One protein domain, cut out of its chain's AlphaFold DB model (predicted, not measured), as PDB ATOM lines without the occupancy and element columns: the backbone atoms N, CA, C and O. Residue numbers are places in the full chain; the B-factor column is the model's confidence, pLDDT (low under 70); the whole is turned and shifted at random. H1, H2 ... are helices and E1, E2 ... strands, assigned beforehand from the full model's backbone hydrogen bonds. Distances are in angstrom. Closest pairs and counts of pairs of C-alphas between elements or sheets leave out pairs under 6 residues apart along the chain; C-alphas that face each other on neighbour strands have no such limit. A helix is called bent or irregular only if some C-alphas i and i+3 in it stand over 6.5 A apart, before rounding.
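Overview. This is residues 45 to 235 of the 236 residues of an uncharacterized protein of Nocardioides sp. Root151 (UniProt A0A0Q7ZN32). One twisted sheet of six strands is the core, with H1 and H4 over one face and H3 over the other, while a long tail before H1 swings wide of this body, its residues 52 to 82 sticking out free. The printed part has 191 residues, with five named helices and six named strands in the order H1 H2 E1 E2 H3 E3 E4 E5 E6 H4 H5. The sheet runs E1 E2 E6 E5 E4 E3, antiparallel throughout; the class is mixed, helices and strands, with under half of the residues in named elements. The whole is compact, with a radius of gyration of the C-alphas of 18.4 A, and spans 60 by 41 by 34 A.

Arrangement. Start at inner strands E6, residues 194 to 201, and E5, residues 183 to 190, where N 186 and O 198 are 2.8 A apart, within hydrogen-bond range. The other neighbour of E5 is E4, residues 163 to 170, with N 166 and O 187 within hydrogen-bond range at 2.8 A, and the neighbour of E4 after that is edge strand E3, residues 157 to 159, with N 158 and O 165 at 2.8 A. E3 E4 E5 E6 form a meander, each strand the antiparallel neighbour of the one before. The other neighbour of E6 is E2, residues 129 to 137, with N 134 and O 197 within hydrogen-bond range at 2.8 A, and the other neighbour of E2 is edge strand E1, residues 113 to 120, with N 116 and O 133 at 2.8 A. H4, residues 221 to 228, is on the sheet at a height of 8.0 A; its closest C-alphas to E5 are Leu 224 and Gly 186, 5.2 A. On the same face is H1, residues 91 to 101, at a height of 9.7 A, over E1 and E2. H1 and H4 only just touch, with 3 pairs of C-alphas within 8 A, the closest being Leu 93 and Leu 227 at 6.5 A. H3, residues 143 to 151, is on the opposite face at a height of 9.2 A, which gives three layers, helices on both faces of a sheet. H2, residues 108 to 111, and H5, residues 231 to 234, only graze the sheet. Each O i to N i+4 pair is within hydrogen-bond range in H1 and H4, and 3 of 5 are in H3; H2 and H5 are too short for such a pair.

Along the chain. Find C-alpha 91 at (-38.777, 24.902, 38.090); from there H1 runs 15.2 A. E2, the longest strand, runs 26.8 A from C-alpha 129 at (-35.664, 37.782, 49.006); E6 measures 23.7 A, E5 23.2 A, E1 21.7 A and E4 21.0 A. H2 and H3 are irregular: C-alphas 108 and 111 are 7.4 A apart, and C-alphas 145 and 148 are 7.3 A apart. H5 ends at C-alpha 234, (-51.378, 36.489, 30.179).

Size, cuts and confidence. The two C-alphas farthest apart are Asp 70 and Gly 125, 61.0 A. Without residues 52 to 82 the body spans 39 by 36 by 29 A. The printed part has no cut; the links E4 to E5 and E6 to H4 are long. Expect pLDDT under 70 at residues 45 to 86, 105 to 111 and 172 to 176.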
ATOM      1  N   GLY A  45     -27.340  58.522  32.977       35.38
ATOM      2  CA  GLY A  45     -28.045  59.631  33.608       35.38
ATOM      3  C   GLY A  45     -29.498  59.331  33.995       35.38
ATOM      4  O   GLY A  45     -30.289  58.858  33.190       35.38
ATOM      5  N   ALA A  46     -29.812  59.688  35.242       41.69
ATOM      6  CA  ALA A  46     -31.038  60.316  35.740       41.69
ATOM      7  C   ALA A  46     -32.382  60.037  35.027       41.69
ATOM      8  O   ALA A  46     -32.697  60.672  34.024       41.69
ATOM      9  N   ALA A  47     -33.257  59.274  35.693       34.75
ATOM     10  CA  ALA A  47     -34.655  59.657  35.929       34.75
ATOM     11  C   ALA A  47     -35.276  58.755  37.012       34.75
ATOM     12  O   ALA A  47     -35.644  57.616  36.747       34.75
ATOM     13  N   ALA A  48     -35.415  59.278  38.229       41.03
ATOM     14  CA  ALA A  48     -36.278  58.711  39.258       41.03
ATOM     15  C   ALA A  48     -37.398  59.713  39.525       41.03
ATOM     16  O   ALA A  48     -37.088  60.786  40.025       41.03
ATOM     17  N   VAL A  49     -38.645  59.367  39.190       38.19
ATOM     18  CA  VAL A  49     -39.883  59.711  39.919       38.19
ATOM     19  C   VAL A  49     -40.983  58.800  39.363       38.19
ATOM     20  O   VAL A  49     -41.274  58.919  38.184       38.19
ATOM     21  N   VAL A  50     -41.595  57.944  40.191       36.81
ATOM     22  CA  VAL A  50     -43.048  57.966  40.476       36.81
ATOM     23  C   VAL A  50     -43.265  57.318  41.844       36.81
ATOM     24  O   VAL A  50     -43.043  56.126  42.037       36.81
ATOM     25  N   ALA A  51     -43.693  58.144  42.797       38.00
ATOM     26  CA  ALA A  51     -44.316  57.709  44.035       38.00
ATOM     27  C   ALA A  51     -45.753  57.275  43.723       38.00
ATOM     28  O   ALA A  51     -46.509  58.021  43.098       38.00
ATOM     29  N   LEU A  52     -46.132  56.075  44.149       40.09
ATOM     30  CA  LEU A  52     -47.450  55.515  43.888       40.09
ATOM     31  C   LEU A  52     -48.404  55.861  45.038       40.09
ATOM     32  O   LEU A  52     -48.530  55.070  45.958       40.09
ATOM     33  N   VAL A  53     -49.057  57.029  44.983       38.22
ATOM     34  CA  VAL A  53     -50.429  57.257  45.491       38.22
ATOM     35  C   VAL A  53     -51.025  58.456  44.733       38.22
ATOM     36  O   VAL A  53     -50.587  59.584  44.914       38.22
ATOM     37  N   ALA A  54     -52.045  58.171  43.916       37.28
ATOM     38  CA  ALA A  54     -53.050  59.082  43.349       37.28
ATOM     39  C   ALA A  54     -52.572  60.394  42.688       37.28
ATOM     40  O   ALA A  54     -52.434  61.400  43.366       37.28
ATOM     41  N   THR A  55     -52.508  60.419  41.350       31.17
ATOM     42  CA  THR A  55     -53.161  61.455  40.516       31.17
ATOM     43  C   THR A  55     -52.964  61.177  39.028       31.17
ATOM     44  O   THR A  55     -51.847  61.011  38.544       31.17
ATOM     45  N   THR A  56     -54.079  61.201  38.310       41.06
ATOM     46  CA  THR A  56     -54.191  61.593  36.906       41.06
ATOM     47  C   THR A  56     -53.293  62.791  36.568       41.06
ATOM     48  O   THR A  56     -53.284  63.776  37.296       41.06
ATOM     49  N   ALA A  57     -52.607  62.710  35.423       40.66
ATOM     50  CA  ALA A  57     -51.985  63.815  34.688       40.66
ATOM     51  C   ALA A  57     -51.020  64.726  35.476       40.66
ATOM     52  O   ALA A  57     -51.466  65.679  36.095       40.66
ATOM     53  N   MET A  58     -49.702  64.524  35.329       37.84
ATOM     54  CA  MET A  58     -48.694  65.604  35.243       37.84
ATOM     55  C   MET A  58     -47.292  65.035  34.977       37.84
ATOM     56  O   MET A  58     -46.634  64.566  35.896       37.84
ATOM     57  N   LEU A  59     -46.826  65.148  33.729       39.03
ATOM     58  CA  LEU A  59     -45.419  65.336  33.338       39.03
ATOM     59  C   LEU A  59     -45.417  65.931  31.910       39.03
ATOM     60  O   LEU A  59     -45.576  65.213  30.928       39.03
ATOM     61  N   GLY A  60     -45.333  67.263  31.793       29.00
ATOM     62  CA  GLY A  60     -45.064  67.980  30.526       29.00
ATOM     63  C   GLY A  60     -43.589  68.407  30.426       29.00
ATOM     64  O   GLY A  60     -42.787  67.947  31.235       29.00
ATOM     65  N   PRO A  61     -43.207  69.387  29.579       40.97
ATOM     66  CA  PRO A  61     -43.592  69.645  28.194       40.97
ATOM     67  C   PRO A  61     -42.329  69.710  27.294       40.97
ATOM     68  O   PRO A  61     -41.515  70.619  27.432       40.97
ATOM     69  N   PHE A  62     -42.184  68.815  26.317       35.25
ATOM     70  CA  PHE A  62     -41.271  69.032  25.187       35.25
ATOM     71  C   PHE A  62     -42.073  68.924  23.899       35.25
ATOM     72  O   PHE A  62     -42.323  67.847  23.371       35.25
ATOM     73  N   GLY A  63     -42.555  70.084  23.458       37.22
ATOM     74  CA  GLY A  63     -43.184  70.247  22.163       37.22
ATOM     75  C   GLY A  63     -42.123  70.366  21.081       37.22
ATOM     76  O   GLY A  63     -41.472  71.401  20.974       37.22
ATOM     77  N   GLU A  64     -42.032  69.352  20.231       34.22
ATOM     78  CA  GLU A  64     -41.648  69.527  18.835       34.22
ATOM     79  C   GLU A  64     -42.745  68.935  17.943       34.22
ATOM     80  O   GLU A  64     -43.392  67.943  18.272       34.22
ATOM     81  N   LYS A  65     -43.026  69.661  16.859       33.97
ATOM     82  CA  LYS A  65     -44.163  69.507  15.946       33.97
ATOM     83  C   LYS A  65     -44.421  68.059  15.514       33.97
ATOM     84  O   LYS A  65     -43.569  67.437  14.887       33.97
ATOM     85  N   ALA A  66     -45.661  67.617  15.709       39.97
ATOM     86  CA  ALA A  66     -46.227  66.455  15.037       39.97
ATOM     87  C   ALA A  66     -46.205  66.635  13.500       39.97
ATOM     88  O   ALA A  66     -46.626  67.690  13.008       39.97
ATOM     89  N   PRO A  67     -45.761  65.628  12.727       38.41
ATOM     90  CA  PRO A  67     -46.077  65.524  11.312       38.41
ATOM     91  C   PRO A  67     -47.555  65.156  11.092       38.41
ATOM     92  O   PRO A  67     -48.207  64.540  11.928       38.41
ATOM     93  N   ASN A  68     -48.047  65.586   9.938       42.97
ATOM     94  CA  ASN A  68     -49.415  65.555   9.413       42.97
ATOM     95  C   ASN A  68     -50.108  64.161   9.473       42.97
ATOM     96  O   ASN A  68     -49.475  63.183   9.079       42.97
ATOM     97  N   PRO A  69     -51.400  64.037   9.850       45.25
ATOM     98  CA  PRO A  69     -52.090  62.744  10.006       45.25
ATOM     99  C   PRO A  69     -52.714  62.145   8.721       45.25
ATOM    100  O   PRO A  69     -53.641  61.343   8.814       45.25
ATOM    101  N   ASP A  70     -52.227  62.482   7.522       43.59
ATOM    102  CA  ASP A  70     -52.878  62.081   6.255       43.59
ATOM    103  C   ASP A  70     -52.268  60.863   5.536       43.59
ATOM    104  O   ASP A  70     -52.579  60.603   4.373       43.59
ATOM    105  N   GLU A  71     -51.465  60.039   6.212       45.97
ATOM    106  CA  GLU A  71     -50.971  58.785   5.631       45.97
ATOM    107  C   GLU A  71     -51.735  57.578   6.197       45.97
ATOM    108  O   GLU A  71     -51.294  56.871   7.100       45.97
ATOM    109  N   ARG A  72     -52.935  57.335   5.650       42.28
ATOM    110  CA  ARG A  72     -53.641  56.056   5.823       42.28
ATOM    111  C   ARG A  72     -52.884  54.963   5.069       42.28
ATOM    112  O   ARG A  72     -53.197  54.661   3.918       42.28
ATOM    113  N   VAL A  73     -51.912  54.348   5.731       42.47
ATOM    114  CA  VAL A  73     -51.372  53.055   5.305       42.47
ATOM    115  C   VAL A  73     -52.435  52.001   5.603       42.47
ATOM    116  O   VAL A  73     -52.859  51.828   6.744       42.47
ATOM    117  N   ALA A  74     -52.915  51.327   4.559       38.69
ATOM    118  CA  ALA A  74     -53.829  50.205   4.692       38.69
ATOM    119  C   ALA A  74     -53.156  49.097   5.518       38.69
ATOM    120  O   ALA A  74     -52.191  48.481   5.065       38.69
ATOM    121  N   ALA A  75     -53.659  48.857   6.730       39.16
ATOM    122  CA  ALA A  75     -53.253  47.725   7.543       39.16
ATOM    123  C   ALA A  75     -53.737  46.441   6.859       39.16
ATOM    124  O   ALA A  75     -54.931  46.150   6.811       39.16
ATOM    125  N   THR A  76     -52.812  45.693   6.265       35.62
ATOM    126  CA  THR A  76     -53.065  44.314   5.848       35.62
ATOM    127  C   THR A  76     -53.350  43.469   7.083       35.62
ATOM    128  O   THR A  76     -52.507  43.402   7.976       35.62
ATOM    129  N   ASP A  77     -54.508  42.804   7.101       37.62
ATOM    130  CA  ASP A  77     -54.867  41.746   8.051       37.62
ATOM    131  C   ASP A  77     -53.827  40.612   7.997       37.62
ATOM    132  O   ASP A  77     -53.937  39.650   7.230       37.62
ATOM    133  N   VAL A  78     -52.773  40.724   8.807       36.62
ATOM    134  CA  VAL A  78     -51.843  39.625   9.055       36.62
ATOM    135  C   VAL A  78     -52.474  38.753  10.127       36.62
ATOM    136  O   VAL A  78     -52.452  39.073  11.311       36.62
ATOM    137  N   LYS A  79     -53.044  37.624   9.701       34.16
ATOM    138  CA  LYS A  79     -53.509  36.575  10.610       34.16
ATOM    139  C   LYS A  79     -52.320  36.132  11.484       34.16
ATOM    140  O   LYS A  79     -51.340  35.639  10.916       34.16
ATOM    141  N   PRO A  80     -52.363  36.299  12.820       40.12
ATOM    142  CA  PRO A  80     -51.221  35.988  13.668       40.12
ATOM    143  C   PRO A  80     -50.897  34.497  13.561       40.12
ATOM    144  O   PRO A  80     -51.737  33.628  13.808       40.12
ATOM    145  N   LYS A  81     -49.668  34.201  13.129       41.06
ATOM    146  CA  LYS A  81     -49.095  32.857  13.193       41.06
ATOM    147  C   LYS A  81     -48.978  32.496  14.681       41.06
ATOM    148  O   LYS A  81     -48.441  33.322  15.419       41.06
ATOM    149  N   PRO A  82     -49.450  31.315  15.127       46.25
ATOM    150  CA  PRO A  82     -49.272  30.884  16.508       46.25
ATOM    151  C   PRO A  82     -47.796  30.995  16.883       46.25
ATOM    152  O   PRO A  82     -46.944  30.429  16.190       46.25
ATOM    153  N   ALA A  83     -47.504  31.784  17.917       52.84
ATOM    154  CA  ALA A  83     -46.165  31.887  18.460       52.84
ATOM    155  C   ALA A  83     -45.741  30.485  18.907       52.84
ATOM    156  O   ALA A  83     -46.471  29.794  19.617       52.84
ATOM    157  N   GLU A  84     -44.598  30.030  18.408       51.47
ATOM    158  CA  GLU A  84     -44.009  28.762  18.813       51.47
ATOM    159  C   GLU A  84     -43.709  28.865  20.313       51.47
ATOM    160  O   GLU A  84     -43.049  29.817  20.739       51.47
ATOM    161  N   ALA A  85     -44.276  27.958  21.115       59.47
ATOM    162  CA  ALA A  85     -44.133  27.993  22.565       59.47
ATOM    163  C   ALA A  85     -42.642  27.993  22.916       59.47
ATOM    164  O   ALA A  85     -41.899  27.093  22.512       59.47
ATOM    165  N   GLY A  86     -42.204  29.036  23.621       66.62
ATOM    166  CA  GLY A  86     -40.831  29.143  24.089       66.62
ATOM    167  C   GLY A  86     -40.442  27.953  24.975       66.62
ATOM    168  O   GLY A  86     -41.303  27.186  25.421       66.62
ATOM    169  N   PRO A  87     -39.140  27.764  25.242       79.75
ATOM    170  CA  PRO A  87     -38.703  26.763  26.206       79.75
ATOM    171  C   PRO A  87     -39.392  27.004  27.556       79.75
ATOM    172  O   PRO A  87     -39.443  28.138  28.026       79.75
ATOM    173  N   ALA A  88     -39.904  25.936  28.168       90.00
ATOM    174  CA  ALA A  88     -40.567  26.009  29.467       90.00
ATOM    175  C   ALA A  88     -39.652  26.631  30.537       90.00
ATOM    176  O   ALA A  88     -38.436  26.396  30.538       90.00
ATOM    177  N   LEU A  89     -40.242  27.394  31.463       94.75
ATOM    178  CA  LEU A  89     -39.505  27.990  32.572       94.75
ATOM    179  C   LEU A  89     -38.804  26.919  33.423       94.75
ATOM    180  O   LEU A  89     -39.359  25.849  33.681       94.75
ATOM    181  N   PRO A  90     -37.594  27.206  33.938       96.00
ATOM    182  CA  PRO A  90     -36.986  26.383  34.970       96.00
ATOM    183  C   PRO A  90     -37.900  26.262  36.207       96.00
ATOM    184  O   PRO A  90     -38.540  27.249  36.581       96.00
ATOM    185  N   PRO A  91     -37.874  25.136  36.951       96.38
ATOM    186  CA  PRO A  91     -38.777  24.902  38.090       96.38
ATOM    187  C   PRO A  91     -38.732  25.962  39.205       96.38
ATOM    188  O   PRO A  91     -39.679  26.119  39.975       96.38
ATOM    189  N   LYS A  92     -37.608  26.679  39.346       96.31
ATOM    190  CA  LYS A  92     -37.490  27.819  40.270       96.31
ATOM    191  C   LYS A  92     -38.393  28.976  39.829       96.31
ATOM    192  O   LYS A  92     -39.081  29.542  40.674       96.31
ATOM    193  N   LEU A  93     -38.374  29.311  38.540       97.25
ATOM    194  CA  LEU A  93     -39.103  30.445  37.975       97.25
ATOM    195  C   LEU A  93     -40.591  30.136  37.829       97.25
ATOM    196  O   LEU A  93     -41.401  30.979  38.182       97.25
ATOM    197  N   GLU A  94     -40.942  28.911  37.437       96.25
ATOM    198  CA  GLU A  94     -42.339  28.458  37.390       96.25
ATOM    199  C   GLU A  94     -43.013  28.583  38.770       96.25
ATOM    200  O   GLU A  94     -44.071  29.191  38.911       96.25
ATOM    201  N   ARG A  95     -42.358  28.081  39.827       96.44
ATOM    202  CA  ARG A  95     -42.859  28.199  41.205       96.44
ATOM    203  C   ARG A  95     -43.005  29.656  41.635       96.44
ATOM    204  O   ARG A  95     -43.970  29.996  42.312       96.44
ATOM    205  N   LEU A  96     -42.025  30.492  41.291       96.69
ATOM    206  CA  LEU A  96     -42.069  31.915  41.596       96.69
ATOM    207  C   LEU A  96     -43.270  32.573  40.912       96.69
ATOM    208  O   LEU A  96     -44.059  33.217  41.591       96.69
ATOM    209  N   GLN A  97     -43.439  32.373  39.605       95.25
ATOM    210  CA  GLN A  97     -44.557  32.926  38.842       95.25
ATOM    211  C   GLN A  97     -45.899  32.481  39.427       95.25
ATOM    212  O   GLN A  97     -46.749  33.319  39.704       95.25
ATOM    213  N   GLN A  98     -46.053  31.191  39.737       93.81
ATOM    214  CA  GLN A  98     -47.256  30.661  40.386       93.81
ATOM    215  C   GLN A  98     -47.526  31.320  41.742       93.81
ATOM    216  O   GLN A  98     -48.668  31.654  42.034       93.81
ATOM    217  N   GLN A  99     -46.506  31.532  42.578       95.00
ATOM    218  CA  GLN A  99     -46.672  32.212  43.869       95.00
ATOM    219  C   GLN A  99     -47.016  33.691  43.700       95.00
ATOM    220  O   GLN A  99     -47.869  34.202  44.425       95.00
ATOM    221  N   VAL A 100     -46.376  34.362  42.740       93.56
ATOM    222  CA  VAL A 100     -46.671  35.753  42.400       93.56
ATOM    223  C   VAL A 100     -48.087  35.872  41.860       93.56
ATOM    224  O   VAL A 100     -48.737  36.837  42.209       93.56
ATOM    225  N   MET A 101     -48.595  34.931  41.063       90.12
ATOM    226  CA  MET A 101     -49.938  34.999  40.467       90.12
ATOM    227  C   MET A 101     -51.044  34.377  41.336       90.12
ATOM    228  O   MET A 101     -52.219  34.657  41.123       90.12
ATOM    229  N   ALA A 102     -50.710  33.573  42.348       89.06
ATOM    230  CA  ALA A 102     -51.685  32.944  43.243       89.06
ATOM    231  C   ALA A 102     -52.700  33.910  43.892       89.06
ATOM    232  O   ALA A 102     -53.865  33.525  44.016       89.06
ATOM    233  N   PRO A 103     -52.326  35.134  44.326       80.56
ATOM    234  CA  PRO A 103     -53.284  36.058  44.917       80.56
ATOM    235  C   PRO A 103     -54.128  36.816  43.885       80.56
ATOM    236  O   PRO A 103     -55.012  37.548  44.320       80.56
ATOM    237  N   VAL A 104     -53.897  36.665  42.568       72.50
ATOM    238  CA  VAL A 104     -54.664  37.348  41.510       72.50
ATOM    239  C   VAL A 104     -56.110  36.840  41.537       72.50
ATOM    240  O   VAL A 104     -56.376  35.688  41.190       72.50
ATOM    241  N   PRO A 105     -57.100  37.663  41.916       62.41
ATOM    242  CA  PRO A 105     -58.493  37.271  41.773       62.41
ATOM    243  C   PRO A 105     -58.820  37.202  40.283       62.41
ATOM    244  O   PRO A 105     -58.504  38.140  39.556       62.41
ATOM    245  N   ALA A 106     -59.550  36.174  39.843       59.25
ATOM    246  CA  ALA A 106     -59.964  35.968  38.443       59.25
ATOM    247  C   ALA A 106     -60.774  37.131  37.800       59.25
ATOM    248  O   ALA A 106     -61.259  37.015  36.682       59.25
ATOM    249  N   ARG A 107     -60.988  38.242  38.519       44.72
ATOM    250  CA  ARG A 107     -61.719  39.446  38.094       44.72
ATOM    251  C   ARG A 107     -60.922  40.750  38.203       44.72
ATOM    252  O   ARG A 107     -61.470  41.794  37.870       44.72
ATOM    253  N   LEU A 108     -59.675  40.731  38.681       49.38
ATOM    254  CA  LEU A 108     -58.916  41.963  38.952       49.38
ATOM    255  C   LEU A 108     -58.212  42.547  37.711       49.38
ATOM    256  O   LEU A 108     -57.575  43.583  37.802       49.38
ATOM    257  N   VAL A 109     -58.446  41.956  36.537       54.41
ATOM    258  CA  VAL A 109     -58.049  42.485  35.216       54.41
ATOM    259  C   VAL A 109     -59.043  43.545  34.695       54.41
ATOM    260  O   VAL A 109     -58.989  43.929  33.537       54.41
ATOM    261  N   ALA A 110     -59.976  44.041  35.523       53.47
ATOM    262  CA  ALA A 110     -60.985  45.011  35.076       53.47
ATOM    263  C   ALA A 110     -60.375  46.306  34.494       53.47
ATOM    264  O   ALA A 110     -60.955  46.869  33.571       53.47
ATOM    265  N   ASP A 111     -59.186  46.696  34.973       64.75
ATOM    266  CA  ASP A 111     -58.393  47.824  34.463       64.75
ATOM    267  C   ASP A 111     -57.071  47.360  33.810       64.75
ATOM    268  O   ASP A 111     -56.114  48.124  33.703       64.75
ATOM    269  N   GLY A 112     -56.965  46.072  33.457       79.06
ATOM    270  CA  GLY A 112     -55.789  45.507  32.789       79.06
ATOM    271  C   GLY A 112     -54.504  45.473  33.621       79.06
ATOM    272  O   GLY A 112     -53.467  45.141  33.070       79.06
ATOM    273  N   THR A 113     -54.527  45.803  34.921       87.38
ATOM    274  CA  THR A 113     -53.320  45.889  35.768       87.38
ATOM    275  C   THR A 113     -53.370  44.939  36.962       87.38
ATOM    276  O   THR A 113     -54.314  44.946  37.750       87.38
ATOM    277  N   TYR A 114     -52.297  44.179  37.150       88.62
ATOM    278  CA  TYR A 114     -52.043  43.328  38.301       88.62
ATOM    279  C   TYR A 114     -50.783  43.785  39.044       88.62
ATOM    280  O   TYR A 114     -49.773  44.089  38.417       88.62
ATOM    281  N   VAL A 115     -50.824  43.789  40.381       90.19
ATOM    282  CA  VAL A 115     -49.664  44.066  41.239       90.19
ATOM    283  C   VAL A 115     -49.536  42.972  42.293       90.19
ATOM    284  O   VAL A 115     -50.474  42.716  43.047       90.19
ATOM    285  N   GLY A 116     -48.360  42.350  42.365       90.12
ATOM    286  CA  GLY A 116     -48.032  41.291  43.312       90.12
ATOM    287  C   GLY A 116     -46.740  41.580  44.064       90.12
ATOM    288  O   GLY A 116     -45.796  42.147  43.522       90.12
ATOM    289  N   THR A 117     -46.670  41.186  45.331       92.81
ATOM    290  CA  THR A 117     -45.428  41.204  46.114       92.81
ATOM    291  C   THR A 117     -45.372  39.956  46.971       92.81
ATOM    292  O   THR A 117     -46.328  39.660  47.685       92.81
ATOM    293  N   ILE A 118     -44.259  39.230  46.903       95.06
ATOM    294  CA  ILE A 118     -44.041  38.034  47.714       95.06
ATOM    295  C   ILE A 118     -42.642  38.025  48.325       95.06
ATOM    296  O   ILE A 118     -41.686  38.550  47.751       95.06
ATOM    297  N   GLU A 119     -42.509  37.360  49.466       96.25
ATOM    298  CA  GLU A 119     -41.223  36.850  49.927       96.25
ATOM    299  C   GLU A 119     -40.976  35.492  49.271       96.25
ATOM    300  O   GLU A 119     -41.801  34.582  49.354       96.25
ATOM    301  N   PHE A 120     -39.844  35.359  48.595       96.75
ATOM    302  CA  PHE A 120     -39.500  34.189  47.812       96.75
ATOM    303  C   PHE A 120     -38.302  33.454  48.413       96.75
ATOM    304  O   PHE A 120     -37.222  34.021  48.603       96.75
ATOM    305  N   ASP A 121     -38.498  32.160  48.663       96.44
ATOM    306  CA  ASP A 121     -37.433  31.215  48.988       96.44
ATOM    307  C   ASP A 121     -37.085  30.377  47.744       96.44
ATOM    308  O   ASP A 121     -37.859  29.484  47.351       96.44
ATOM    309  N   PRO A 122     -35.915  30.594  47.117       92.94
ATOM    310  CA  PRO A 122     -35.485  29.753  46.005       92.94
ATOM    311  C   PRO A 122     -35.169  28.311  46.432       92.94
ATOM    312  O   PRO A 122     -35.168  27.431  45.566       92.94
ATOM    313  N   ARG A 123     -35.006  28.039  47.738       95.06
ATOM    314  CA  ARG A 123     -34.560  26.771  48.347       95.06
ATOM    315  C   ARG A 123     -33.118  26.397  48.002       95.06
ATOM    316  O   ARG A 123     -32.779  25.221  47.907       95.06
ATOM    317  N   ASP A 124     -32.276  27.405  47.812       92.75
ATOM    318  CA  ASP A 124     -30.836  27.262  47.556       92.75
ATOM    319  C   ASP A 124     -29.982  27.400  48.835       92.75
ATOM    320  O   ASP A 124     -28.764  27.251  48.786       92.75
ATOM    321  N   GLY A 125     -30.611  27.679  49.984       93.62
ATOM    322  CA  GLY A 125     -29.934  27.883  51.268       93.62
ATOM    323  C   GLY A 125     -29.266  29.252  51.432       93.62
ATOM    324  O   GLY A 125     -28.583  29.467  52.429       93.62
ATOM    325  N   THR A 126     -29.456  30.183  50.493       93.12
ATOM    326  CA  THR A 126     -28.825  31.517  50.529       93.12
ATOM    327  C   THR A 126     -29.678  32.587  51.211       93.12
ATOM    328  O   THR A 126     -29.197  33.698  51.397       93.12
ATOM    329  N   GLY A 127     -30.911  32.252  51.609       93.94
ATOM    330  CA  GLY A 127     -31.845  33.147  52.294       93.94
ATOM    331  C   GLY A 127     -33.026  33.581  51.422       93.94
ATOM    332  O   GLY A 127     -33.090  33.291  50.227       93.94
ATOM    333  N   LEU A 128     -33.978  34.281  52.040       96.12
ATOM    334  CA  LEU A 128     -35.152  34.834  51.359       96.12
ATOM    335  C   LEU A 128     -34.777  36.046  50.497       96.12
ATOM    336  O   LEU A 128     -33.700  36.620  50.649       96.12
ATOM    337  N   GLY A 129     -35.674  36.453  49.610       95.62
ATOM    338  CA  GLY A 129     -35.664  37.782  49.006       95.62
ATOM    339  C   GLY A 129     -37.064  38.173  48.557       95.62
ATOM    340  O   GLY A 129     -37.906  37.307  48.339       95.62
ATOM    341  N   THR A 130     -37.343  39.460  48.426       96.06
ATOM    342  CA  THR A 130     -38.645  39.929  47.941       96.06
ATOM    343  C   THR A 130     -38.680  39.987  46.417       96.06
ATOM    344  O   THR A 130     -37.733  40.456  45.788       96.06
ATOM    345  N   VAL A 131     -39.793  39.557  45.822       96.44
ATOM    346  CA  VAL A 131     -40.111  39.779  44.406       96.44
ATOM    347  C   VAL A 131     -41.388  40.607  44.313       96.44
ATOM    348  O   VAL A 131     -42.398  40.261  44.922       96.44
ATOM    349  N   GLN A 132     -41.326  41.700  43.561       94.19
ATOM    350  CA  GLN A 132     -42.457  42.561  43.221       94.19
ATOM    351  C   GLN A 132     -42.734  42.432  41.729       94.19
ATOM    352  O   GLN A 132     -41.786  42.408  40.946       94.19
ATOM    353  N   ALA A 133     -44.003  42.352  41.354       94.81
ATOM    354  CA  ALA A 133     -44.455  42.218  39.979       94.81
ATOM    355  C   ALA A 133     -45.566  43.219  39.685       94.81
ATOM    356  O   ALA A 133     -46.484  43.375  40.492       94.81
ATOM    357  N   ILE A 134     -45.504  43.841  38.516       92.75
ATOM    358  CA  ILE A 134     -46.590  44.603  37.916       92.75
ATOM    359  C   ILE A 134     -46.800  44.024  36.521       92.75
ATOM    360  O   ILE A 134     -45.859  43.944  35.739       92.75
ATOM    361  N   VAL A 135     -48.016  43.592  36.217       93.00
ATOM    362  CA  VAL A 135     -48.386  43.073  34.897       93.00
ATOM    363  C   VAL A 135     -49.489  43.962  34.362       93.00
ATOM    364  O   VAL A 135     -50.463  44.201  35.073       93.00
ATOM    365  N   THR A 136     -49.334  44.475  33.146       91.88
ATOM    366  CA  THR A 136     -50.330  45.355  32.528       91.88
ATOM    367  C   THR A 136     -50.707  44.891  31.131       91.88
ATOM    368  O   THR A 136     -49.902  44.289  30.422       91.88
ATOM    369  N   GLU A 137     -51.923  45.216  30.717       91.62
ATOM    370  CA  GLU A 137     -52.400  45.132  29.343       91.62
ATOM    371  C   GLU A 137     -53.009  46.486  28.970       91.62
ATOM    372  O   GLU A 137     -54.115  46.817  29.396       91.62
ATOM    373  N   ASP A 138     -52.252  47.286  28.218       89.38
ATOM    374  CA  ASP A 138     -52.684  48.589  27.714       89.38
ATOM    375  C   ASP A 138     -52.233  48.753  26.248       89.38
ATOM    376  O   ASP A 138     -51.097  49.159  25.982       89.38
ATOM    377  N   PRO A 139     -53.088  48.405  25.265       87.44
ATOM    378  CA  PRO A 139     -52.747  48.520  23.846       87.44
ATOM    379  C   PRO A 139     -52.573  49.975  23.387       87.44
ATOM    380  O   PRO A 139     -51.985  50.207  22.329       87.44
ATOM    381  N   ASP A 140     -53.064  50.939  24.170       88.62
ATOM    382  CA  ASP A 140     -52.962  52.369  23.901       88.62
ATOM    383  C   ASP A 140     -51.817  53.024  24.703       88.62
ATOM    384  O   ASP A 140     -51.711  54.257  24.720       88.62
ATOM    385  N   ASP A 141     -50.932  52.228  25.329       85.12
ATOM    386  CA  ASP A 141     -49.818  52.746  26.123       85.12
ATOM    387  C   ASP A 141     -48.947  53.678  25.255       85.12
ATOM    388  O   ASP A 141     -48.319  53.241  24.276       85.12
ATOM    389  N   PRO A 142     -48.849  54.980  25.595       86.06
ATOM    390  CA  PRO A 142     -48.067  55.939  24.822       86.06
ATOM    391  C   PRO A 142     -46.583  55.555  24.730       86.06
ATOM    392  O   PRO A 142     -45.892  55.980  23.791       86.06
ATOM    393  N   LEU A 143     -46.081  54.736  25.663       84.62
ATOM    394  CA  LEU A 143     -44.732  54.190  25.615       84.62
ATOM    395  C   LEU A 143     -44.509  53.347  24.361       84.62
ATOM    396  O   LEU A 143     -43.427  53.461  23.797       84.62
ATOM    397  N   LEU A 144     -45.495  52.597  23.855       87.94
ATOM    398  CA  LEU A 144     -45.325  51.712  22.689       87.94
ATOM    399  C   LEU A 144     -44.703  52.426  21.484       87.94
ATOM    400  O   LEU A 144     -43.790  51.905  20.841       87.94
ATOM    401  N   SER A 145     -45.153  53.652  21.212       88.75
ATOM    402  CA  SER A 145     -44.679  54.453  20.075       88.75
ATOM    403  C   SER A 145     -43.244  54.972  20.238       88.75
ATOM    404  O   SER A 145     -42.551  55.215  19.249       88.75
ATOM    405  N   THR A 146     -42.775  55.131  21.477       92.31
ATOM    406  CA  THR A 146     -41.468  55.730  21.795       92.31
ATOM    407  C   THR A 146     -40.446  54.709  22.292       92.31
ATOM    408  O   THR A 146     -39.239  54.975  22.283       92.31
ATOM    409  N   TRP A 147     -40.903  53.522  22.696       92.56
ATOM    410  CA  TRP A 147     -40.087  52.558  23.420       92.56
ATOM    411  C   TRP A 147     -38.944  52.002  22.582       92.56
ATOM    412  O   TRP A 147     -37.847  51.841  23.104       92.56
ATOM    413  N   ALA A 148     -39.140  51.799  21.277       89.94
ATOM    414  CA  ALA A 148     -38.074  51.352  20.380       89.94
ATOM    415  C   ALA A 148     -36.854  52.295  20.414       89.94
ATOM    416  O   ALA A 148     -35.717  51.855  20.594       89.94
ATOM    417  N   GLY A 149     -37.098  53.606  20.305       92.38
ATOM    418  CA  GLY A 149     -36.046  54.621  20.376       92.38
ATOM    419  C   GLY A 149     -35.398  54.690  21.758       92.38
ATOM    420  O   GLY A 149     -34.183  54.846  21.858       92.38
ATOM    421  N   ARG A 150     -36.189  54.516  22.823       93.44
ATOM    422  CA  ARG A 150     -35.685  54.492  24.200       93.44
ATOM    423  C   ARG A 150     -34.816  53.266  24.470       93.44
ATOM    424  O   ARG A 150     -33.727  53.403  25.011       93.44
ATOM    425  N   CYS A 151     -35.263  52.089  24.045       94.00
ATOM    426  CA  CYS A 151     -34.539  50.834  24.203       94.00
ATOM    427  C   CYS A 151     -33.154  50.903  23.547       94.00
ATOM    428  O   CYS A 151     -32.168  50.511  24.159       94.00
ATOM    429  N   ALA A 152     -33.046  51.505  22.358       94.56
ATOM    430  CA  ALA A 152     -31.762  51.697  21.679       94.56
ATOM    431  C   ALA A 152     -30.757  52.579  22.455       94.56
ATOM    432  O   ALA A 152     -29.562  52.533  22.172       94.56
ATOM    433  N   GLN A 153     -31.226  53.387  23.412       95.69
ATOM    434  CA  GLN A 153     -30.398  54.274  24.237       95.69
ATOM    435  C   GLN A 153     -30.072  53.691  25.618       95.69
ATOM    436  O   GLN A 153     -29.192  54.211  26.301       95.69
ATOM    437  N   LEU A 154     -30.783  52.648  26.050       94.12
ATOM    438  CA  LEU A 154     -30.647  52.083  27.388       94.12
ATOM    439  C   LEU A 154     -29.677  50.903  27.389       94.12
ATOM    440  O   LEU A 154     -29.854  49.916  26.670       94.12
ATOM    441  N   GLU A 155     -28.672  50.974  28.259       92.94
ATOM    442  CA  GLU A 155     -27.785  49.844  28.495       92.94
ATOM    443  C   GLU A 155     -28.581  48.682  29.097       92.94
ATOM    444  O   GLU A 155     -29.228  48.804  30.133       92.94
ATOM    445  N   GLY A 156     -28.523  47.527  28.439       92.88
ATOM    446  CA  GLY A 156     -29.228  46.335  28.892       92.88
ATOM    447  C   GLY A 156     -30.669  46.207  28.424       92.88
ATOM    448  O   GLY A 156     -31.329  45.256  28.848       92.88
ATOM    449  N   CYS A 157     -31.117  47.092  27.532       97.56
ATOM    450  CA  CYS A 157     -32.296  46.845  26.722       97.56
ATOM    451  C   CYS A 157     -31.949  46.040  25.461       97.56
ATOM    452  O   CYS A 157     -30.888  46.211  24.860       97.56
ATOM    453  N   SER A 158     -32.847  45.147  25.061       96.94
ATOM    454  CA  SER A 158     -32.743  44.339  23.848       96.94
ATOM    455  C   SER A 158     -34.111  44.161  23.205       96.94
ATOM    456  O   SER A 158     -35.105  43.933  23.896       96.94
ATOM    457  N   GLU A 159     -34.156  44.234  21.881       96.31
ATOM    458  CA  GLU A 159     -35.351  43.942  21.094       96.31
ATOM    459  C   GLU A 159     -35.499  42.429  20.876       96.31
ATOM    460  O   GLU A 159     -34.523  41.712  20.646       96.31
ATOM    461  N   THR A 160     -36.734  41.942  20.949       95.19
ATOM    462  CA  THR A 160     -37.128  40.562  20.656       95.19
ATOM    463  C   THR A 160     -38.146  40.552  19.513       95.19
ATOM    464  O   THR A 160     -38.606  41.596  19.045       95.19
ATOM    465  N   ALA A 161     -38.541  39.362  19.053       92.50
ATOM    466  CA  ALA A 161     -39.618  39.253  18.070       92.50
ATOM    467  C   ALA A 161     -40.951  39.828  18.599       92.50
ATOM    468  O   ALA A 161     -41.703  40.427  17.833       92.50
ATOM    469  N   GLY A 162     -41.222  39.671  19.902       93.50
ATOM    470  CA  GLY A 162     -42.480  40.072  20.540       93.50
ATOM    471  C   GLY A 162     -42.511  41.506  21.072       93.50
ATOM    472  O   GLY A 162     -43.593  42.060  21.244       93.50
ATOM    473  N   GLY A 163     -41.354  42.133  21.291       96.00
ATOM    474  CA  GLY A 163     -41.284  43.446  21.927       96.00
ATOM    475  C   GLY A 163     -39.878  43.795  22.381       96.00
ATOM    476  O   GLY A 163     -38.907  43.550  21.667       96.00
ATOM    477  N   TRP A 164     -39.760  44.360  23.574       97.81
ATOM    478  CA  TRP A 164     -38.492  44.820  24.126       97.81
ATOM    479  C   TRP A 164     -38.340  44.363  25.567       97.81
ATOM    480  O   TRP A 164     -39.300  44.364  26.332       97.81
ATOM    481  N   VAL A 165     -37.115  44.003  25.935       98.00
ATOM    482  CA  VAL A 165     -36.747  43.571  27.284       98.00
ATOM    483  C   VAL A 165     -35.658  44.489  27.805       98.00
ATOM    484  O   VAL A 165     -34.652  44.668  27.128       98.00
ATOM    485  N   LEU A 166     -35.824  45.023  29.008       97.38
ATOM    486  CA  LEU A 166     -34.819  45.782  29.745       97.38
ATOM    487  C   LEU A 166     -34.464  45.028  31.025       97.38
ATOM    488  O   LEU A 166     -35.354  44.632  31.770       97.38
ATOM    489  N   VAL A 167     -33.170  44.854  31.302       97.56
ATOM    490  CA  VAL A 167     -32.712  44.378  32.614       97.56
ATOM    491  C   VAL A 167     -31.615  45.273  33.160       97.56
ATOM    492  O   VAL A 167     -30.548  45.401  32.555       97.56
ATOM    493  N   GLU A 168     -31.865  45.833  34.338       95.38
ATOM    494  CA  GLU A 168     -31.023  46.832  34.988       95.38
ATOM    495  C   GLU A 168     -30.978  46.618  36.513       95.38
ATOM    496  O   GLU A 168     -31.836  45.937  37.082       95.38
ATOM    497  N   PRO A 169     -29.976  47.167  37.219       93.12
ATOM    498  CA  PRO A 169     -30.049  47.291  38.669       93.12
ATOM    499  C   PRO A 169     -31.274  48.125  39.062       93.12
ATOM    500  O   PRO A 169     -31.493  49.201  38.513       93.12
ATOM    501  N   SER A 170     -32.048  47.656  40.037       86.81
ATOM    502  CA  SER A 170     -33.119  48.463  40.622       86.81
ATOM    503  C   SER A 170     -32.541  49.414  41.662       86.81
ATOM    504  O   SER A 170     -31.561  49.082  42.333       86.81
ATOM    505  N   SER A 171     -33.168  50.580  41.835       74.94
ATOM    506  CA  SER A 171     -32.895  51.425  42.997       74.94
ATOM    507  C   SER A 171     -33.457  50.715  44.228       74.94
ATOM    508  O   SER A 171     -34.673  50.584  44.344       74.94
ATOM    509  N   PRO A 172     -32.597  50.206  45.121       62.88
ATOM    510  CA  PRO A 172     -33.021  49.219  46.103       62.88
ATOM    511  C   PRO A 172     -33.863  49.812  47.229       62.88
ATOM    512  O   PRO A 172     -34.569  49.086  47.913       62.88
ATOM    513  N   ASP A 173     -33.779  51.124  47.420       64.88
ATOM    514  CA  ASP A 173     -34.242  51.789  48.620       64.88
ATOM    515  C   ASP A 173     -34.607  53.235  48.291       64.88
ATOM    516  O   ASP A 173     -33.762  54.134  48.266       64.88
ATOM    517  N   VAL A 174     -35.886  53.452  47.986       58.81
ATOM    518  CA  VAL A 174     -36.427  54.785  47.675       58.81
ATOM    519  C   VAL A 174     -36.269  55.736  48.871       58.81
ATOM    520  O   VAL A 174     -36.213  56.951  48.686       58.81
ATOM    521  N   LEU A 175     -36.162  55.197  50.091       66.00
ATOM    522  CA  LEU A 175     -36.112  55.962  51.336       66.00
ATOM    523  C   LEU A 175     -34.691  56.135  51.903       66.00
ATOM    524  O   LEU A 175     -34.492  56.959  52.793       66.00
ATOM    525  N   GLY A 176     -33.698  55.400  51.400       69.44
ATOM    526  CA  GLY A 176     -32.324  55.407  51.915       69.44
ATOM    527  C   GLY A 176     -32.159  54.785  53.314       69.44
ATOM    528  O   GLY A 176     -31.173  55.080  53.992       69.44
ATOM    529  N   VAL A 177     -33.122  53.973  53.767       76.69
ATOM    530  CA  VAL A 177     -33.145  53.296  55.073       76.69
ATOM    531  C   VAL A 177     -32.142  52.136  55.174       76.69
ATOM    532  O   VAL A 177     -31.509  51.980  56.220       76.69
ATOM    533  N   ASN A 178     -31.962  51.333  54.123       82.12
ATOM    534  CA  ASN A 178     -31.073  50.173  54.102       82.12
ATOM    535  C   ASN A 178     -30.079  50.243  52.922       82.12
ATOM    536  O   ASN A 178     -30.374  49.781  51.819       82.12
ATOM    537  N   PRO A 179     -28.856  50.763  53.145       81.62
ATOM    538  CA  PRO A 179     -27.873  50.959  52.079       81.62
ATOM    539  C   PRO A 179     -27.284  49.659  51.511       81.62
ATOM    540  O   PRO A 179     -26.596  49.727  50.491       81.62
ATOM    541  N   ASP A 180     -27.495  48.523  52.182       88.06
ATOM    542  CA  ASP A 180     -27.021  47.200  51.753       88.06
ATOM    543  C   ASP A 180     -28.101  46.421  50.978       88.06
ATOM    544  O   ASP A 180     -27.824  45.353  50.421       88.06
ATOM    545  N   LEU A 181     -29.330  46.943  50.933       90.25
ATOM    546  CA  LEU A 181     -30.385  46.410  50.089       90.25
ATOM    547  C   LEU A 181     -29.958  46.582  48.627       90.25
ATOM    548  O   LEU A 181     -29.498  47.646  48.215       90.25
ATOM    549  N   GLU A 182     -30.083  45.524  47.836       90.94
ATOM    550  CA  GLU A 182     -29.807  45.505  46.403       90.94
ATOM    551  C   GLU A 182     -31.017  44.920  45.673       90.94
ATOM    552  O   GLU A 182     -31.652  43.976  46.150       90.94
ATOM    553  N   GLY A 183     -31.323  45.470  44.497       93.00
ATOM    554  CA  GLY A 183     -32.397  44.987  43.643       93.00
ATOM    555  C   GLY A 183     -31.960  44.859  42.188       93.00
ATOM    556  O   GLY A 183     -31.073  45.575  41.722       93.00
ATOM    557  N   ALA A 184     -32.602  43.958  41.456       95.62
ATOM    558  CA  ALA A 184     -32.490  43.825  40.011       95.62
ATOM    559  C   ALA A 184     -33.891  43.895  39.400       95.62
ATOM    560  O   ALA A 184     -34.814  43.249  39.899       95.62
ATOM    561  N   ARG A 185     -34.043  44.692  38.343       96.81
ATOM    562  CA  ARG A 185     -35.304  44.908  37.639       96.81
ATOM    563  C   ARG A 185     -35.244  44.278  36.260       96.81
ATOM    564  O   ARG A 185     -34.281  44.497  35.530       96.81
ATOM    565  N   GLY A 186     -36.267  43.512  35.910       97.88
ATOM    566  CA  GLY A 186     -36.542  43.077  34.552       97.88
ATOM    567  C   GLY A 186     -37.858  43.684  34.093       97.88
ATOM    568  O   GLY A 186     -38.838  43.630  34.822       97.88
ATOM    569  N   PHE A 187     -37.888  44.220  32.883       97.50
ATOM    570  CA  PHE A 187     -39.080  44.792  32.279       97.50
ATOM    571  C   PHE A 187     -39.256  44.253  30.862       97.50
ATOM    572  O   PHE A 187     -38.302  44.253  30.083       97.50
ATOM    573  N   TYR A 188     -40.463  43.816  30.524       97.75
ATOM    574  CA  TYR A 188     -40.881  43.465  29.173       97.75
ATOM    575  C   TYR A 188     -42.028  44.369  28.738       97.75
ATOM    576  O   TYR A 188     -42.980  44.550  29.491       97.75
ATOM    577  N   LEU A 189     -41.949  44.886  27.512       97.12
ATOM    578  CA  LEU A 189     -43.055  45.545  26.822       97.12
ATOM    579  C   LEU A 189     -43.261  44.859  25.474       97.12
ATOM    580  O   LEU A 189     -42.402  44.943  24.592       97.12
ATOM    581  N   GLY A 190     -44.388  44.174  25.330       96.25
ATOM    582  CA  GLY A 190     -44.860  43.594  24.085       96.25
ATOM    583  C   GLY A 190     -45.348  44.667  23.120       96.25
ATOM    584  O   GLY A 190     -45.825  45.727  23.519       96.25
ATOM    585  N   ARG A 191     -45.251  44.395  21.817       94.81
ATOM    586  CA  ARG A 191     -45.777  45.292  20.767       94.81
ATOM    587  C   ARG A 191     -47.297  45.444  20.796       94.81
ATOM    588  O   ARG A 191     -47.828  46.314  20.118       94.81
ATOM    589  N   ASP A 192     -47.972  44.574  21.527       92.62
ATOM    590  CA  ASP A 192     -49.414  44.541  21.730       92.62
ATOM    591  C   ASP A 192     -49.865  45.271  23.006       92.62
ATOM    592  O   ASP A 192     -51.034  45.180  23.363       92.62
ATOM    593  N   GLY A 193     -48.964  45.984  23.697       93.00
ATOM    594  CA  GLY A 193     -49.301  46.744  24.908       93.00
ATOM    595  C   GLY A 193     -49.297  45.937  26.198       93.00
ATOM    596  O   GLY A 193     -49.529  46.478  27.278       93.00
ATOM    597  N   ARG A 194     -48.994  44.639  26.118       94.38
ATOM    598  CA  ARG A 194     -48.780  43.808  27.299       94.38
ATOM    599  C   ARG A 194     -47.414  44.082  27.907       94.38
ATOM    600  O   ARG A 194     -46.408  44.047  27.201       94.38
ATOM    601  N   SER A 195     -47.353  44.321  29.212       95.69
ATOM    602  CA  SER A 195     -46.097  44.576  29.914       95.69
ATOM    603  C   SER A 195     -45.964  43.771  31.203       95.69
ATOM    604  O   SER A 195     -46.952  43.430  31.853       95.69
ATOM    605  N   VAL A 196     -44.720  43.444  31.554       96.56
ATOM    606  CA  VAL A 196     -44.349  42.771  32.804       96.56
ATOM    607  C   VAL A 196     -43.158  43.512  33.397       96.56
ATOM    608  O   VAL A 196     -42.086  43.535  32.799       96.56
ATOM    609  N   ASP A 197     -43.325  44.095  34.578       96.62
ATOM    610  CA  ASP A 197     -42.268  44.725  35.367       96.62
ATOM    611  C   ASP A 197     -42.025  43.905  36.633       96.62
ATOM    612  O   ASP A 197     -42.927  43.706  37.445       96.62
ATOM    613  N   LEU A 198     -40.807  43.406  36.802       97.06
ATOM    614  CA  LEU A 198     -40.400  42.578  37.928       97.06
ATOM    615  C   LEU A 198     -39.192  43.188  38.618       97.06
ATOM    616  O   LEU A 198     -38.170  43.444  37.984       97.06
ATOM    617  N   VAL A 199     -39.259  43.313  39.941       96.31
ATOM    618  CA  VAL A 199     -38.116  43.694  40.771       96.31
ATOM    619  C   VAL A 199     -37.841  42.607  41.798       96.31
ATOM    620  O   VAL A 199     -38.706  42.260  42.599       96.31
ATOM    621  N   ALA A 200     -36.620  42.086  41.794       96.81
ATOM    622  CA  ALA A 200     -36.134  41.099  42.746       96.81
ATOM    623  C   ALA A 200     -35.109  41.739  43.684       96.81
ATOM    624  O   ALA A 200     -34.150  42.347  43.214       96.81
ATOM    625  N   TYR A 201     -35.284  41.576  44.993       96.12
ATOM    626  CA  TYR A 201     -34.418  42.132  46.033       96.12
ATOM    627  C   TYR A 201     -33.612  41.041  46.752       96.12
ATOM    628  O   TYR A 201     -33.944  39.854  46.703       96.12
ATOM    629  N   ASN A 202     -32.535  41.449  47.426       96.00
ATOM    630  CA  ASN A 202     -31.684  40.597  48.270       96.00
ATOM    631  C   ASN A 202     -32.085  40.601  49.768       96.00
ATOM    632  O   ASN A 202     -31.355  40.094  50.622       96.00
ATOM    633  N   GLY A 203     -33.229  41.195  50.098       94.00
ATOM    634  CA  GLY A 203     -33.760  41.288  51.455       94.00
ATOM    635  C   GLY A 203     -35.265  41.070  51.485       94.00
ATOM    636  O   GLY A 203     -35.898  40.932  50.432       94.00
ATOM    637  N   THR A 204     -35.818  41.036  52.692       92.94
ATOM    638  CA  THR A 204     -37.267  41.038  52.920       92.94
ATOM    639  C   THR A 204     -37.772  42.459  53.141       92.94
ATOM    640  O   THR A 204     -36.999  43.337  53.514       92.94
ATOM    641  N   ASP A 205     -39.060  42.688  52.880       85.81
ATOM    642  CA  ASP A 205     -39.752  43.975  53.058       85.81
ATOM    643  C   ASP A 205     -38.920  45.222  52.659       85.81
ATOM    644  O   ASP A 205     -38.647  46.109  53.478       85.81
ATOM    645  N   PRO A 206     -38.461  45.304  51.393       79.00
ATOM    646  CA  PRO A 206     -37.550  46.352  50.933       79.00
ATOM    647  C   PRO A 206     -38.137  47.763  51.082       79.00
ATOM    648  O   PRO A 206     -37.400  48.719  51.298       79.00
ATOM    649  N   GLN A 207     -39.467  47.901  51.010       78.00
ATOM    650  CA  GLN A 207     -40.153  49.190  51.146       78.00
ATOM    651  C   GLN A 207     -40.085  49.740  52.576       78.00
ATOM    652  O   GLN A 207     -40.094  50.956  52.766       78.00
ATOM    653  N   MET A 208     -39.971  48.858  53.570       78.44
ATOM    654  CA  MET A 208     -39.856  49.216  54.985       78.44
ATOM    655  C   MET A 208     -38.416  49.104  55.506       78.44
ATOM    656  O   MET A 208     -38.187  49.197  56.712       78.44
ATOM    657  N   GLY A 209     -37.437  48.910  54.613       79.31
ATOM    658  CA  GLY A 209     -36.031  48.748  54.984       79.31
ATOM    659  C   GLY A 209     -35.750  47.440  55.723       79.31
ATOM    660  O   GLY A 209     -34.886  47.410  56.601       79.31
ATOM    661  N   GLY A 210     -36.485  46.372  55.400       85.94
ATOM    662  CA  GLY A 210     -36.286  45.062  56.005       85.94
ATOM    663  C   GLY A 210     -34.868  44.502  55.796       85.94
ATOM    664  O   GLY A 210     -34.048  45.060  55.050       85.94
ATOM    665  N   PRO A 211     -34.513  43.441  56.538       90.88
ATOM    666  CA  PRO A 211     -33.145  42.952  56.601       90.88
ATOM    667  C   PRO A 211     -32.679  42.371  55.263       90.88
ATOM    668  O   PRO A 211     -33.409  41.657  54.577       90.88
ATOM    669  N   VAL A 212     -31.407  42.612  54.942       93.69
ATOM    670  CA  VAL A 212     -30.707  41.886  53.877       93.69
ATOM    671  C   VAL A 212     -30.484  40.453  54.342       93.69
ATOM    672  O   VAL A 212     -29.900  40.213  55.401       93.69
ATOM    673  N   THR A 213     -30.949  39.502  53.545       95.88
ATOM    674  CA  THR A 213     -30.929  38.069  53.861       95.88
ATOM    675  C   THR A 213     -30.011  37.278  52.940       95.88
ATOM    676  O   THR A 213     -29.688  36.139  53.265       95.88
ATOM    677  N   ARG A 214     -29.570  37.871  51.823       95.06
ATOM    678  CA  ARG A 214     -28.675  37.262  50.827       95.06
ATOM    679  C   ARG A 214     -27.743  38.306  50.201       95.06
ATOM    680  O   ARG A 214     -28.023  39.498  50.248       95.06
ATOM    681  N   GLU A 215     -26.617  37.864  49.637       93.38
ATOM    682  CA  GLU A 215     -25.620  38.783  49.055       93.38
ATOM    683  C   GLU A 215     -26.139  39.452  47.775       93.38
ATOM    684  O   GLU A 215     -26.088  40.674  47.654       93.38
ATOM    685  N   ASP A 216     -26.680  38.659  46.850       94.69
ATOM    686  CA  ASP A 216     -27.189  39.123  45.560       94.69
ATOM    687  C   ASP A 216     -28.724  38.988  45.489       94.69
ATOM    688  O   ASP A 216     -29.292  38.130  46.179       94.69
ATOM    689  N   PRO A 217     -29.410  39.785  44.642       96.38
ATOM    690  CA  PRO A 217     -30.847  39.654  44.403       96.38
ATOM    691  C   PRO A 217     -31.297  38.212  44.161       96.38
ATOM    692  O   PRO A 217     -30.577  37.404  43.573       96.38
ATOM    693  N   VAL A 218     -32.519  37.885  44.593       97.44
ATOM    694  CA  VAL A 218     -33.032  36.503  44.529       97.44
ATOM    695  C   VAL A 218     -33.154  35.944  43.100       97.44
ATOM    696  O   VAL A 218     -33.139  34.722  42.896       97.44
ATOM    697  N   LEU A 219     -33.202  36.833  42.105       97.62
ATOM    698  CA  LEU A 219     -33.127  36.503  40.687       97.62
ATOM    699  C   LEU A 219     -31.876  37.098  40.046       97.62
ATOM    700  O   LEU A 219     -31.562  38.277  40.208       97.62
ATOM    701  N   SER A 220     -31.204  36.278  39.247       96.56
ATOM    702  CA  SER A 220     -30.164  36.724  38.332       96.56
ATOM    703  C   SER A 220     -30.755  37.469  37.132       96.56
ATOM    704  O   SER A 220     -31.935  37.357  36.801       96.56
ATOM    705  N   ARG A 221     -29.892  38.181  36.404       96.19
ATOM    706  CA  ARG A 221     -30.259  38.867  35.159       96.19
ATOM    707  C   ARG A 221     -30.885  37.934  34.117       96.19
ATOM    708  O   ARG A 221     -31.851  38.316  33.471       96.19
ATOM    709  N   GLN A 222     -30.344  36.726  33.949       96.69
ATOM    710  CA  GLN A 222     -30.869  35.762  32.979       96.69
ATOM    711  C   GLN A 222     -32.244  35.230  33.397       96.69
ATOM    712  O   GLN A 222     -33.126  35.091  32.555       96.69
ATOM    713  N   GLU A 223     -32.431  34.969  34.691       97.75
ATOM    714  CA  GLU A 223     -33.722  34.548  35.238       97.75
ATOM    715  C   GLU A 223     -34.782  35.643  35.092       97.75
ATOM    716  O   GLU A 223     -35.914  35.333  34.742       97.75
ATOM    717  N   LEU A 224     -34.410  36.915  35.287       98.12
ATOM    718  CA  LEU A 224     -35.299  38.047  35.028       98.12
ATOM    719  C   LEU A 224     -35.744  38.089  33.568       98.12
ATOM    720  O   LEU A 224     -36.942  38.182  33.343       98.12
ATOM    721  N   VAL A 225     -34.825  37.964  32.597       97.44
ATOM    722  CA  VAL A 225     -35.187  37.909  31.164       97.44
ATOM    723  C   VAL A 225     -36.188  36.790  30.909       97.44
ATOM    724  O   VAL A 225     -37.245  37.052  30.352       97.44
ATOM    725  N   GLN A 226     -35.874  35.562  31.339       96.88
ATOM    726  CA  GLN A 226     -36.750  34.408  31.127       96.88
ATOM    727  C   GLN A 226     -38.143  34.657  31.696       96.88
ATOM    728  O   GLN A 226     -39.129  34.452  30.998       96.88
ATOM    729  N   LEU A 227     -38.206  35.144  32.936       97.06
ATOM    730  CA  LEU A 227     -39.459  35.339  33.640       97.06
ATOM    731  C   LEU A 227     -40.292  36.477  33.038       97.06
ATOM    732  O   LEU A 227     -41.476  36.270  32.826       97.06
ATOM    733  N   VAL A 228     -39.722  37.644  32.712       97.25
ATOM    734  CA  VAL A 228     -40.507  38.775  32.156       97.25
ATOM    735  C   VAL A 228     -40.998  38.522  30.732       97.25
ATOM    736  O   VAL A 228     -41.990  39.108  30.319       97.25
ATOM    737  N   THR A 229     -40.311  37.664  29.972       96.69
ATOM    738  CA  THR A 229     -40.716  37.298  28.601       96.69
ATOM    739  C   THR A 229     -41.642  36.093  28.528       96.69
ATOM    740  O   THR A 229     -42.028  35.695  27.428       96.69
ATOM    741  N   ASP A 230     -41.945  35.466  29.661       95.62
ATOM    742  CA  ASP A 230     -42.777  34.276  29.674       95.62
ATOM    743  C   ASP A 230     -44.226  34.631  29.278       95.62
ATOM    744  O   ASP A 230     -44.834  35.506  29.891       95.62
ATOM    745  N   PRO A 231     -44.814  33.998  28.252       92.19
ATOM    746  CA  PRO A 231     -46.146  34.379  27.787       92.19
ATOM    747  C   PRO A 231     -47.260  34.023  28.783       92.19
ATOM    748  O   PRO A 231     -48.335  34.619  28.717       92.19
ATOM    749  N   THR A 232     -47.012  33.112  29.732       92.25
ATOM    750  CA  THR A 232     -48.052  32.592  30.632       92.25
ATOM    751  C   THR A 232     -48.517  33.605  31.678       92.25
ATOM    752  O   THR A 232     -49.548  33.390  32.314       92.25
ATOM    753  N   TRP A 233     -47.851  34.766  31.786       91.12
ATOM    754  CA  TRP A 233     -48.373  35.924  32.524       91.12
ATOM    755  C   TRP A 233     -49.769  36.356  32.062       91.12
ATOM    756  O   TRP A 233     -50.499  36.955  32.848       91.12
ATOM    757  N   PHE A 234     -50.137  36.045  30.816       87.19
ATOM    758  CA  PHE A 234     -51.378  36.489  30.179       87.19
ATOM    759  C   PHE A 234     -52.319  35.334  29.795       87.19
ATOM    760  O   PHE A 234     -53.310  35.568  29.108       87.19
ATOM    761  N   ASP A 235     -52.023  34.104  30.224       84.00
ATOM    762  CA  ASP A 235     -52.815  32.903  29.902       84.00
ATOM    763  C   ASP A 235     -53.895  32.576  30.966       84.00
ATOM    764  O   ASP A 235     -54.505  31.505  30.922       84.00
TER     765      ASP A 235